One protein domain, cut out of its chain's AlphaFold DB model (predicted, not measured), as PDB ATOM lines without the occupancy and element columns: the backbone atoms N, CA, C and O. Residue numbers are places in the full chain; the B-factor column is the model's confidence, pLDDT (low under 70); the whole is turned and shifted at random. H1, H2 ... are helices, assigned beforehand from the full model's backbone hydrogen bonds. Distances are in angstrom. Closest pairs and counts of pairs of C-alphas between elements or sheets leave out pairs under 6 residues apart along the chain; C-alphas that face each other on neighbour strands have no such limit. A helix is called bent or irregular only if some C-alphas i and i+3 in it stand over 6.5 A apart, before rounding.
ATOM      1  N   PHE A  46    -121.474 142.651  38.145       97.69
ATOM      2  CA  PHE A  46    -121.010 143.422  36.982       97.69
ATOM      3  C   PHE A  46    -120.095 142.618  36.045       97.69
ATOM      4  O   PHE A  46    -119.443 143.199  35.173       97.69
ATOM      5  N   ILE A  47    -120.060 141.296  36.215       97.75
ATOM      6  CA  ILE A  47    -119.328 140.369  35.347       97.75
ATOM      7  C   ILE A  47    -119.965 140.363  33.955       97.75
ATOM      8  O   ILE A  47    -121.187 140.397  33.808       97.75
ATOM      9  N   ARG A  48    -119.121 140.343  32.923       97.62
ATOM     10  CA  ARG A  48    -119.511 140.363  31.506       97.62
ATOM     11  C   ARG A  48    -118.830 139.209  30.783       97.62
ATOM     12  O   ARG A  48    -117.858 138.667  31.297       97.62
ATOM     13  N   PHE A  49    -119.248 138.900  29.556       97.44
ATOM     14  CA  PHE A  49    -118.514 137.942  28.712       97.44
ATOM     15  C   PHE A  49    -117.044 138.361  28.560       97.44
ATOM     16  O   PHE A  49    -116.145 137.573  28.843       97.44
ATOM     17  N   GLY A  50    -116.814 139.658  28.333       96.06
ATOM     18  CA  GLY A  50    -115.479 140.255  28.295       96.06
ATOM     19  C   GLY A  50    -114.627 140.043  29.552       96.06
ATOM     20  O   GLY A  50    -113.407 140.069  29.456       96.06
ATOM     21  N   SER A  51    -115.230 139.801  30.723       96.81
ATOM     22  CA  SER A  51    -114.486 139.479  31.949       96.81
ATOM     23  C   SER A  51    -113.781 138.124  31.861       96.81
ATOM     24  O   SER A  51    -112.724 137.966  32.456       96.81
ATOM     25  N   PHE A  52    -114.338 137.165  31.116       96.50
ATOM     26  CA  PHE A  52    -113.700 135.876  30.834       96.50
ATOM     27  C   PHE A  52    -112.737 135.986  29.649       96.50
ATOM     28  O   PHE A  52    -111.667 135.381  29.647       96.50
ATOM     29  N   GLU A  53    -113.086 136.807  28.655       95.81
ATOM     30  CA  GLU A  53    -112.275 137.002  27.452       95.81
ATOM     31  C   GLU A  53    -110.962 137.754  27.714       95.81
ATOM     32  O   GLU A  53    -110.115 137.815  26.823       95.81
ATOM     33  N   ILE A  54    -110.723 138.268  28.929       96.00
ATOM     34  CA  ILE A  54    -109.412 138.836  29.272       96.00
ATOM     35  C   ILE A  54    -108.280 137.811  29.159       96.00
ATOM     36  O   ILE A  54    -107.158 138.192  28.844       96.00
ATOM     37  N   SER A  55    -108.591 136.526  29.334       96.81
ATOM     38  CA  SER A  55    -107.659 135.412  29.138       96.81
ATOM     39  C   SER A  55    -107.839 134.714  27.790       96.81
ATOM     40  O   SER A  55    -107.330 133.612  27.594       96.81
ATOM     41  N   LYS A  56    -108.579 135.317  26.847       95.31
ATOM     42  CA  LYS A  56    -108.788 134.734  25.519       95.31
ATOM     43  C   LYS A  56    -107.433 134.616  24.799       95.31
ATOM     44  O   LYS A  56    -106.765 135.642  24.628       95.31
ATOM     45  N   PRO A  57    -107.032 133.415  24.340       94.94
ATOM     46  CA  PRO A  57    -105.833 133.257  23.527       94.94
ATOM     47  C   PRO A  57    -105.996 133.971  22.183       94.94
ATOM     48  O   PRO A  57    -107.101 134.358  21.794       94.94
ATOM     49  N   LYS A  58    -104.889 134.145  21.456       95.38
ATOM     50  CA  LYS A  58    -104.910 134.819  20.159       95.38
ATOM     51  C   LYS A  58    -105.883 134.134  19.202       95.38
ATOM     52  O   LYS A  58    -105.724 132.972  18.841       95.38
ATOM     53  N   ASP A  59    -106.885 134.895  18.795       93.50
ATOM     54  CA  ASP A  59    -107.912 134.480  17.862       93.50
ATOM     55  C   ASP A  59    -107.311 134.359  16.450       93.50
ATOM     56  O   ASP A  59    -106.708 135.322  15.965       93.50
ATOM     57  N   PRO A  60    -107.444 133.206  15.774       94.19
ATOM     58  CA  PRO A  60    -106.776 132.971  14.496       94.19
ATOM     59  C   PRO A  60    -107.352 133.807  13.345       94.19
ATOM     60  O   PRO A  60    -106.665 134.014  12.351       94.19
ATOM     61  N   ILE A  61    -108.591 134.296  13.470       94.94
ATOM     62  CA  ILE A  61    -109.283 135.047  12.416       94.94
ATOM     63  C   ILE A  61    -109.036 136.547  12.586       94.94
ATOM     64  O   ILE A  61    -108.646 137.242  11.654       94.94
ATOM     65  N   THR A  62    -109.266 137.060  13.791       94.69
ATOM     66  CA  THR A  62    -109.195 138.497  14.090       94.69
ATOM     67  C   THR A  62    -107.810 138.942  14.552       94.69
ATOM     68  O   THR A  62    -107.552 140.142  14.635       94.69
ATOM     69  N   GLY A  63    -106.932 138.003  14.919       94.50
ATOM     70  CA  GLY A  63    -105.621 138.278  15.509       94.50
ATOM     71  C   GLY A  63    -105.677 138.885  16.915       94.50
ATOM     72  O   GLY A  63    -104.625 139.192  17.477       94.50
ATOM     73  N   ARG A  64    -106.877 139.072  17.485       93.94
ATOM     74  CA  ARG A  64    -107.095 139.696  18.796       93.94
ATOM     75  C   ARG A  64    -106.835 138.694  19.914       93.94
ATOM     76  O   ARG A  64    -107.183 137.524  19.798       93.94
ATOM     77  N   GLN A  65    -106.284 139.172  21.019       95.88
ATOM     78  CA  GLN A  65    -106.092 138.397  22.242       95.88
ATOM     79  C   GLN A  65    -106.555 139.216  23.444       95.88
ATOM     80  O   GLN A  65    -106.600 140.447  23.378       95.88
ATOM     81  N   GLY A  66    -106.892 138.532  24.531       96.00
ATOM     82  CA  GLY A  66    -107.143 139.190  25.802       96.00
ATOM     83  C   GLY A  66    -105.850 139.765  26.405       96.00
ATOM     84  O   GLY A  66    -104.759 139.259  26.125       96.00
ATOM     85  N   PRO A  67    -105.933 140.817  27.236       96.75
ATOM     86  CA  PRO A  67    -104.776 141.416  27.911       96.75
ATOM     87  C   PRO A  67    -104.051 140.483  28.897       96.75
ATOM     88  O   PRO A  67    -102.970 140.826  29.363       96.75
ATOM     89  N   SER A  68    -104.625 139.327  29.233       96.50
ATOM     90  CA  SER A  68    -104.085 138.334  30.173       96.50
ATOM     91  C   SER A  68    -104.142 136.918  29.588       96.50
ATOM     92  O   SER A  68    -104.458 135.954  30.285       96.50
ATOM     93  N   ALA A  69    -103.892 136.793  28.280       95.69
ATOM     94  CA  ALA A  69    -103.964 135.532  27.533       95.69
ATOM     95  C   ALA A  69    -103.032 134.423  28.065       95.69
ATOM     96  O   ALA A  69    -103.288 133.242  27.846       95.69
ATOM     97  N   ASP A  70    -101.966 134.795  28.770       95.56
ATOM     98  CA  ASP A  70    -101.009 133.912  29.438       95.56
ATOM     99  C   ASP A  70    -101.493 133.400  30.808       95.56
ATOM    100  O   ASP A  70    -100.858 132.531  31.402       95.56
ATOM    101  N   ASN A  71    -102.637 133.889  31.300       95.50
ATOM    102  CA  ASN A  71    -103.213 133.499  32.581       95.50
ATOM    103  C   ASN A  71    -104.588 132.817  32.413       95.50
ATOM    104  O   ASN A  71    -105.633 133.429  32.670       95.50
ATOM    105  N   PRO A  72    -104.622 131.531  32.013       90.88
ATOM    106  CA  PRO A  72    -105.871 130.784  31.843       90.88
ATOM    107  C   PRO A  72    -106.590 130.501  33.173       90.88
ATOM    108  O   PRO A  72    -107.799 130.260  33.184       90.88
ATOM    109  N   MET A  73    -105.880 130.576  34.308       95.31
ATOM    110  CA  MET A  73    -106.427 130.311  35.646       95.31
ATOM    111  C   MET A  73    -107.525 131.306  36.045       95.31
ATOM    112  O   MET A  73    -108.423 130.971  36.824       95.31
ATOM    113  N   ILE A  74    -107.495 132.519  35.482       95.81
ATOM    114  CA  ILE A  74    -108.537 133.536  35.668       95.81
ATOM    115  C   ILE A  74    -109.906 132.988  35.264       95.81
ATOM    116  O   ILE A  74    -110.863 133.159  36.014       95.81
ATOM    117  N   VAL A  75    -110.006 132.305  34.116       95.81
ATOM    118  CA  VAL A  75    -111.286 131.781  33.615       95.81
ATOM    119  C   VAL A  75    -111.843 130.753  34.587       95.81
ATOM    120  O   VAL A  75    -113.005 130.844  34.969       95.81
ATOM    121  N   GLN A  76    -111.014 129.814  35.044       94.69
ATOM    122  CA  GLN A  76    -111.434 128.793  36.002       94.69
ATOM    123  C   GLN A  76    -111.879 129.416  37.333       94.69
ATOM    124  O   GLN A  76    -112.946 129.090  37.854       94.69
ATOM    125  N   THR A  77    -111.083 130.344  37.864       96.50
ATOM    126  CA  THR A  77    -111.359 131.016  39.141       96.50
ATOM    127  C   THR A  77    -112.651 131.826  39.067       96.50
ATOM    128  O   THR A  77    -113.510 131.711  39.942       96.50
ATOM    129  N   LEU A  78    -112.819 132.605  37.996       97.56
ATOM    130  CA  LEU A  78    -114.003 133.427  37.778       97.56
ATOM    131  C   LEU A  78    -115.250 132.566  37.562       97.56
ATOM    132  O   LEU A  78    -116.280 132.852  38.165       97.56
ATOM    133  N   SER A  79    -115.164 131.498  36.765       96.62
ATOM    134  CA  SER A  79    -116.277 130.565  36.554       96.62
ATOM    135  C   SER A  79    -116.717 129.920  37.864       96.62
ATOM    136  O   SER A  79    -117.900 129.955  38.193       96.62
ATOM    137  N   ASN A  80    -115.782 129.415  38.669       95.81
ATOM    138  CA  ASN A  80    -116.106 128.817  39.966       95.81
ATOM    139  C   ASN A  80    -116.754 129.825  40.921       95.81
ATOM    140  O   ASN A  80    -117.755 129.510  41.569       95.81
ATOM    141  N   TYR A  81    -116.233 131.051  40.979       97.62
ATOM    142  CA  TYR A  81    -116.833 132.127  41.767       97.62
ATOM    143  C   TYR A  81    -118.258 132.454  41.298       97.62
ATOM    144  O   TYR A  81    -119.179 132.533  42.111       97.62
ATOM    145  N   VAL A  82    -118.461 132.601  39.987       98.06
ATOM    146  CA  VAL A  82    -119.765 132.942  39.411       98.06
ATOM    147  C   VAL A  82    -120.790 131.855  39.683       98.06
ATOM    148  O   VAL A  82    -121.890 132.162  40.136       98.06
ATOM    149  N   ILE A  83    -120.434 130.596  39.432       97.56
ATOM    150  CA  ILE A  83    -121.354 129.471  39.592       97.56
ATOM    151  C   ILE A  83    -121.711 129.299  41.068       97.56
ATOM    152  O   ILE A  83    -122.888 129.247  41.406       97.56
ATOM    153  N   SER A  84    -120.720 129.300  41.964       97.25
ATOM    154  CA  SER A  84    -120.973 129.155  43.404       97.25
ATOM    155  C   SER A  84    -121.800 130.296  44.005       97.25
ATOM    156  O   SER A  84    -122.584 130.049  44.920       97.25
ATOM    157  N   THR A  85    -121.663 131.521  43.490       98.12
ATOM    158  CA  THR A  85    -122.339 132.706  44.047       98.12
ATOM    159  C   THR A  85    -123.715 132.951  43.429       98.12
ATOM    160  O   THR A  85    -124.655 133.304  44.138       98.12
ATOM    161  N   PHE A  86    -123.847 132.800  42.108       97.81
ATOM    162  CA  PHE A  86    -125.032 133.238  41.355       97.81
ATOM    163  C   PHE A  86    -125.854 132.092  40.750       97.81
ATOM    164  O   PHE A  86    -126.946 132.353  40.245       97.81
ATOM    165  N   TYR A  87    -125.339 130.859  40.797       97.38
ATOM    166  CA  TYR A  87    -125.992 129.645  40.292       97.38
ATOM    167  C   TYR A  87    -125.856 128.489  41.305       97.38
ATOM    168  O   TYR A  87    -125.314 127.427  40.971       97.38
ATOM    169  N   PRO A  88    -126.287 128.675  42.570       96.44
ATOM    170  CA  PRO A  88    -126.112 127.675  43.627       96.44
ATOM    171  C   PRO A  88    -126.739 126.314  43.283       96.44
ATOM    172  O   PRO A  88    -126.212 125.272  43.676       96.44
ATOM    173  N   GLU A  89    -127.823 126.304  42.507       96.44
ATOM    174  CA  GLU A  89    -128.467 125.101  41.986       96.44
ATOM    175  C   GLU A  89    -127.547 124.297  41.061       96.44
ATOM    176  O   GLU A  89    -127.501 123.073  41.160       96.44
ATOM    177  N   ILE A  90    -126.746 124.969  40.232       97.06
ATOM    178  CA  ILE A  90    -125.741 124.326  39.381       97.06
ATOM    179  C   ILE A  90    -124.561 123.883  40.250       97.06
ATOM    180  O   ILE A  90    -124.144 122.729  40.192       97.06
ATOM    181  N   TRP A  91    -124.081 124.753  41.145       96.56
ATOM    182  CA  TRP A  91    -122.963 124.461  42.054       96.56
ATOM    183  C   TRP A  91    -123.177 123.223  42.940       96.56
ATOM    184  O   TRP A  91    -122.223 122.507  43.267       96.56
ATOM    185  N   SER A  92    -124.423 122.956  43.339       95.50
ATOM    186  CA  SER A  92    -124.776 121.783  44.141       95.50
ATOM    187  C   SER A  92    -124.564 120.447  43.418       95.50
ATOM    188  O   SER A  92    -124.347 119.439  44.086       95.50
ATOM    189  N   LYS A  93    -124.551 120.438  42.077       93.75
ATOM    190  CA  LYS A  93    -124.348 119.236  41.255       93.75
ATOM    191  C   LYS A  93    -122.875 118.891  41.025       93.75
ATOM    192  O   LYS A  93    -122.583 117.905  40.354       93.75
ATOM    193  N   ARG A  94    -121.941 119.713  41.520       92.88
ATOM    194  CA  ARG A  94    -120.508 119.541  41.244       92.88
ATOM    195  C   ARG A  94    -120.022 118.163  41.696       92.88
ATOM    196  O   ARG A  94    -120.312 117.724  42.812       92.88
ATOM    197  N   VAL A  95    -119.204 117.538  40.862       89.81
ATOM    198  CA  VAL A  95    -118.481 116.317  41.211       89.81
ATOM    199  C   VAL A  95    -117.049 116.712  41.585       89.81
ATOM    200  O   VAL A  95    -116.432 117.518  40.884       89.81
ATOM    201  N   PRO A  96    -116.488 116.209  42.701       86.44
ATOM    202  CA  PRO A  96    -115.101 116.494  43.048       86.44
ATOM    203  C   PRO A  96    -114.156 116.138  41.894       86.44
ATOM    204  O   PRO A  96    -114.188 115.021  41.390       86.44
ATOM    205  N   ASN A  97    -113.303 117.088  41.505       83.38
ATOM    206  CA  ASN A  97    -112.329 116.961  40.412       83.38
ATOM    207  C   ASN A  97    -112.914 116.757  38.998       83.38
ATOM    208  O   ASN A  97    -112.138 116.555  38.067       83.38
ATOM    209  N   ASP A  98    -114.231 116.890  38.807       87.44
ATOM    210  CA  ASP A  98    -114.869 116.938  37.487       87.44
ATOM    211  C   ASP A  98    -115.811 118.147  37.393       87.44
ATOM    212  O   ASP A  98    -116.919 118.172  37.929       87.44
ATOM    213  N   PHE A  99    -115.325 119.182  36.705       91.19
ATOM    214  CA  PHE A  99    -116.041 120.438  36.496       91.19
ATOM    215  C   PHE A  99    -116.609 120.563  35.078       91.19
ATOM    216  O   PHE A  99    -117.245 121.570  34.775       91.19
ATOM    217  N   ALA A 100    -116.387 119.585  34.195       93.19
ATOM    218  CA  ALA A 100    -116.785 119.710  32.794       93.19
ATOM    219  C   ALA A 100    -118.313 119.800  32.656       93.19
ATOM    220  O   ALA A 100    -118.823 120.718  32.014       93.19
ATOM    221  N   SER A 101    -119.034 118.901  33.330       93.31
ATOM    222  CA  SER A 101    -120.502 118.919  33.407       93.31
ATOM    223  C   SER A 101    -121.026 120.197  34.069       93.31
ATOM    224  O   SER A 101    -121.975 120.802  33.582       93.31
ATOM    225  N   LEU A 102    -120.353 120.671  35.121       95.81
ATOM    226  CA  LEU A 102    -120.710 121.905  35.821       95.81
ATOM    227  C   LEU A 102    -120.624 123.140  34.909       95.81
ATOM    228  O   LEU A 102    -121.518 123.985  34.915       95.81
ATOM    229  N   TYR A 103    -119.542 123.261  34.135       96.69
ATOM    230  CA  TYR A 103    -119.364 124.372  33.201       96.69
ATOM    231  C   TYR A 103    -120.321 124.290  32.015       96.69
ATOM    232  O   TYR A 103    -120.757 125.333  31.531       96.69
ATOM    233  N   LEU A 104    -120.668 123.078  31.573       97.00
ATOM    234  CA  LEU A 104    -121.672 122.875  30.535       97.00
ATOM    235  C   LEU A 104    -123.056 123.341  31.004       97.00
ATOM    236  O   LEU A 104    -123.654 124.177  30.331       97.00
ATOM    237  N   ASP A 105    -123.504 122.898  32.184       97.44
ATOM    238  CA  ASP A 105    -124.761 123.342  32.806       97.44
ATOM    239  C   ASP A 105    -124.793 124.874  32.959       97.44
ATOM    240  O   ASP A 105    -125.787 125.534  32.647       97.44
ATOM    241  N   PHE A 106    -123.685 125.466  33.422       97.81
ATOM    242  CA  PHE A 106    -123.563 126.917  33.547       97.81
ATOM    243  C   PHE A 106    -123.685 127.626  32.194       97.81
ATOM    244  O   PHE A 106    -124.409 128.617  32.078       97.81
ATOM    245  N   PHE A 107    -122.993 127.135  31.167       98.31
ATOM    246  CA  PHE A 107    -123.033 127.739  29.842       98.31
ATOM    247  C   PHE A 107    -124.424 127.626  29.204       98.31
ATOM    248  O   PHE A 107    -124.912 128.606  28.642       98.31
ATOM    249  N   GLU A 108    -125.096 126.481  29.350       98.44
ATOM    250  CA  GLU A 108    -126.479 126.290  28.907       98.44
ATOM    251  C   GLU A 108    -127.419 127.321  29.548       98.44
ATOM    252  O   GLU A 108    -128.196 127.986  28.857       98.44
ATOM    253  N   GLU A 109    -127.295 127.539  30.858       98.38
ATOM    254  CA  GLU A 109    -128.101 128.525  31.575       98.38
ATOM    255  C   GLU A 109    -127.802 129.967  31.120       98.38
ATOM    256  O   GLU A 109    -128.725 130.775  30.964       98.38
ATOM    257  N   VAL A 110    -126.536 130.305  30.846       98.31
ATOM    258  CA  VAL A 110    -126.152 131.611  30.278       98.31
ATOM    259  C   VAL A 110    -126.796 131.823  28.907       98.31
ATOM    260  O   VAL A 110    -127.358 132.896  28.654       98.31
ATOM    261  N   VAL A 111    -126.764 130.810  28.036       98.69
ATOM    262  CA  VAL A 111    -127.406 130.853  26.714       98.69
ATOM    263  C   VAL A 111    -128.912 131.049  26.866       98.69
ATOM    264  O   VAL A 111    -129.472 131.971  26.268       98.69
ATOM    265  N   ARG A 112    -129.569 130.259  27.722       98.69
ATOM    266  CA  ARG A 112    -131.015 130.344  27.972       98.69
ATOM    267  C   ARG A 112    -131.437 131.722  28.490       98.69
ATOM    268  O   ARG A 112    -132.401 132.308  27.981       98.69
ATOM    269  N   ARG A 113    -130.721 132.278  29.478       98.38
ATOM    270  CA  ARG A 113    -130.994 133.622  30.026       98.38
ATOM    271  C   ARG A 113    -130.784 134.717  28.985       98.38
ATOM    272  O   ARG A 113    -131.596 135.637  28.907       98.38
ATOM    273  N   THR A 114    -129.739 134.602  28.170       98.62
ATOM    274  CA  THR A 114    -129.447 135.567  27.103       98.62
ATOM    275  C   THR A 114    -130.522 135.530  26.017       98.62
ATOM    276  O   THR A 114    -131.047 136.577  25.647       98.62
ATOM    277  N   ALA A 115    -130.924 134.338  25.567       98.62
ATOM    278  CA  ALA A 115    -132.004 134.169  24.596       98.62
ATOM    279  C   ALA A 115    -133.328 134.763  25.108       98.62
ATOM    280  O   ALA A 115    -133.989 135.515  24.396       98.62
ATOM    281  N   THR A 116    -133.669 134.499  26.375       98.69
ATOM    282  CA  THR A 116    -134.862 135.068  27.023       98.69
ATOM    283  C   THR A 116    -134.803 136.598  27.067       98.69
ATOM    284  O   THR A 116    -135.785 137.264  26.749       98.69
ATOM    285  N   LEU A 117    -133.651 137.171  27.431       98.56
ATOM    286  CA  LEU A 117    -133.458 138.621  27.492       98.56
ATOM    287  C   LEU A 117    -133.666 139.280  26.123       98.56
ATOM    288  O   LEU A 117    -134.400 140.261  26.024       98.56
ATOM    289  N   VAL A 118    -133.049 138.727  25.075       98.50
ATOM    290  CA  VAL A 118    -133.178 139.254  23.711       98.50
ATOM    291  C   VAL A 118    -134.612 139.114  23.208       98.50
ATOM    292  O   VAL A 118    -135.136 140.069  22.640       98.50
ATOM    293  N   ALA A 119    -135.278 137.985  23.468       98.56
ATOM    294  CA  ALA A 119    -136.686 137.803  23.122       98.56
ATOM    295  C   ALA A 119    -137.562 138.889  23.768       98.56
ATOM    296  O   ALA A 119    -138.328 139.552  23.071       98.56
ATOM    297  N   LEU A 120    -137.383 139.150  25.068       98.50
ATOM    298  CA  LEU A 120    -138.094 140.221  25.767       98.50
ATOM    299  C   LEU A 120    -137.835 141.597  25.144       98.50
ATOM    300  O   LEU A 120    -138.771 142.381  25.006       98.50
ATOM    301  N   TRP A 121    -136.605 141.894  24.718       98.56
ATOM    302  CA  TRP A 121    -136.310 143.147  24.014       98.56
ATOM    303  C   TRP A 121    -137.107 143.287  22.720       98.56
ATOM    304  O   TRP A 121    -137.680 144.350  22.482       98.56
ATOM    305  N   GLN A 122    -137.206 142.215  21.929       98.50
ATOM    306  CA  GLN A 122    -137.971 142.236  20.680       98.50
ATOM    307  C   GLN A 122    -139.458 142.507  20.928       98.50
ATOM    308  O   GLN A 122    -140.062 143.287  20.198       98.50
ATOM    309  N   THR A 123    -140.042 141.942  21.993       98.12
ATOM    310  CA  THR A 123    -141.476 142.134  22.301       98.12
ATOM    311  C   THR A 123    -141.869 143.580  22.606       98.12
ATOM    312  O   THR A 123    -143.038 143.930  22.474       98.12
ATOM    313  N   VAL A 124    -140.910 144.423  23.004       98.06
ATOM    314  CA  VAL A 124    -141.150 145.831  23.363       98.06
ATOM    315  C   VAL A 124    -140.440 146.818  22.434       98.06
ATOM    316  O   VAL A 124    -140.427 148.014  22.719       98.06
ATOM    317  N   GLY A 125    -139.819 146.337  21.352       98.06
ATOM    318  CA  GLY A 125    -139.065 147.178  20.417       98.06
ATOM    319  C   GLY A 125    -137.854 147.874  21.050       98.06
ATOM    320  O   GLY A 125    -137.533 149.002  20.686       98.06
ATOM    321  N   PHE A 126    -137.196 147.242  22.030       98.44
ATOM    322  CA  PHE A 126    -136.009 147.818  22.661       98.44
ATOM    323  C   PHE A 126    -134.761 147.609  21.791       98.44
ATOM    324  O   PHE A 126    -134.279 146.484  21.644       98.44
ATOM    325  N   CYS A 127    -134.202 148.708  21.281       97.44
ATOM    326  CA  CYS A 127    -132.905 148.740  20.604       97.44
ATOM    327  C   CYS A 127    -131.811 149.119  21.611       97.44
ATOM    328  O   CYS A 127    -131.817 150.229  22.143       97.44
ATOM    329  N   HIS A 128    -130.883 148.202  21.895       95.56
ATOM    330  CA  HIS A 128    -129.808 148.446  22.866       95.56
ATOM    331  C   HIS A 128    -128.757 149.447  22.352       95.56
ATOM    332  O   HIS A 128    -128.222 150.232  23.135       95.56
ATOM    333  N   GLY A 129    -128.441 149.393  21.059       89.44
ATOM    334  CA  GLY A 129    -127.448 150.218  20.376       89.44
ATOM    335  C   GLY A 129    -127.356 149.843  18.910       89.44
ATOM    336  O   GLY A 129    -127.829 148.731  18.576       89.44
TER     337      GLY A 129
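AT A GLANCE: This is residues 46 to 129 of the 129 residues of the protein "Selenoprotein O" of Fasciola hepatica (UniProt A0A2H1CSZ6). The model is a loose, open L: the long helix H4 makes one limb, H2 makes the other, and the short helix H3 sits at the corner, where the last part of H2 comes near the first part of H4. Residues 110 to 117 and 119 to 125, most of them in H4, stick out as a free arm, while short H1 and the long loop of residues 54 to 72 lie toward the first end of H2, away from that corner. The printed part has 84 residues with four named helices, H1, H2, H3 and H4 along the chain, and no named strand; its class is all helix. The whole is loose, with a radius of gyration of the C-alphas of 15.4 A, and spans 44 by 37 by 22 A.

HOW THE PARTS SIT: H4, residues 100 to 123, touches H3, residues 88 to 91, with its residues 102 to 106 alone; the closest C-alphas are those of Ile 90 and Leu 102, 6.6 A apart. H2, residues 73 to 86, is close to H4 but not clearly touching, the closest C-alphas being those of Ile 83 and Phe 106, 6.9 A apart. H2 and H4 run the same way at a steep tilt of 65 degrees. H2 and H3 touch only at the corner by their link, with residues 83 to 84 of H2 alone; the C-alphas of Ser 84 and Trp 91 are the closest, 5.3 A apart. H1, residues 49 to 53, only just touches H2, with 3 pairs of C-alphas within 8 A, and H2 touches it with residues 74 to 78 alone; the closest C-alphas are those of Phe 52 and Val 75, 5.5 A apart. H1 is apart from H3 and from H4. In H1, H2 and H4 every O i to N i+4 pair is within hydrogen-bond range; H3 is too short for such a pair, and its one O i to N i+3 pair is within range.

IN THESE COORDINATES: H4 measures 35.0 A from C-alpha 100 at (-116.785, 119.710, 32.794) to C-alpha 123 at (-141.476, 142.134, 22.301). H2 measures 19.7 A from first to last C-alpha, beginning with C-alpha 73 at (-106.427, 130.311, 35.646). H1 measures 6.4 A and H3 4.8 A. No helix is bent or irregular.

THE WHOLE: The C-alphas of Pro 96 and Gly 125 are the two farthest apart, at 45.0 A. Without the stretches that stand free, the body has 69 residues and spans 38 by 37 by 20 A. The link from H1 to H2 is long, with 19 residues; H3 to H4 is short and H2 to H3 tight. The printed part has no cut and ends at Gly 129, the chain's last residue. The mean pLDDT of the printed part is 96.0, and no printed residue is under 70.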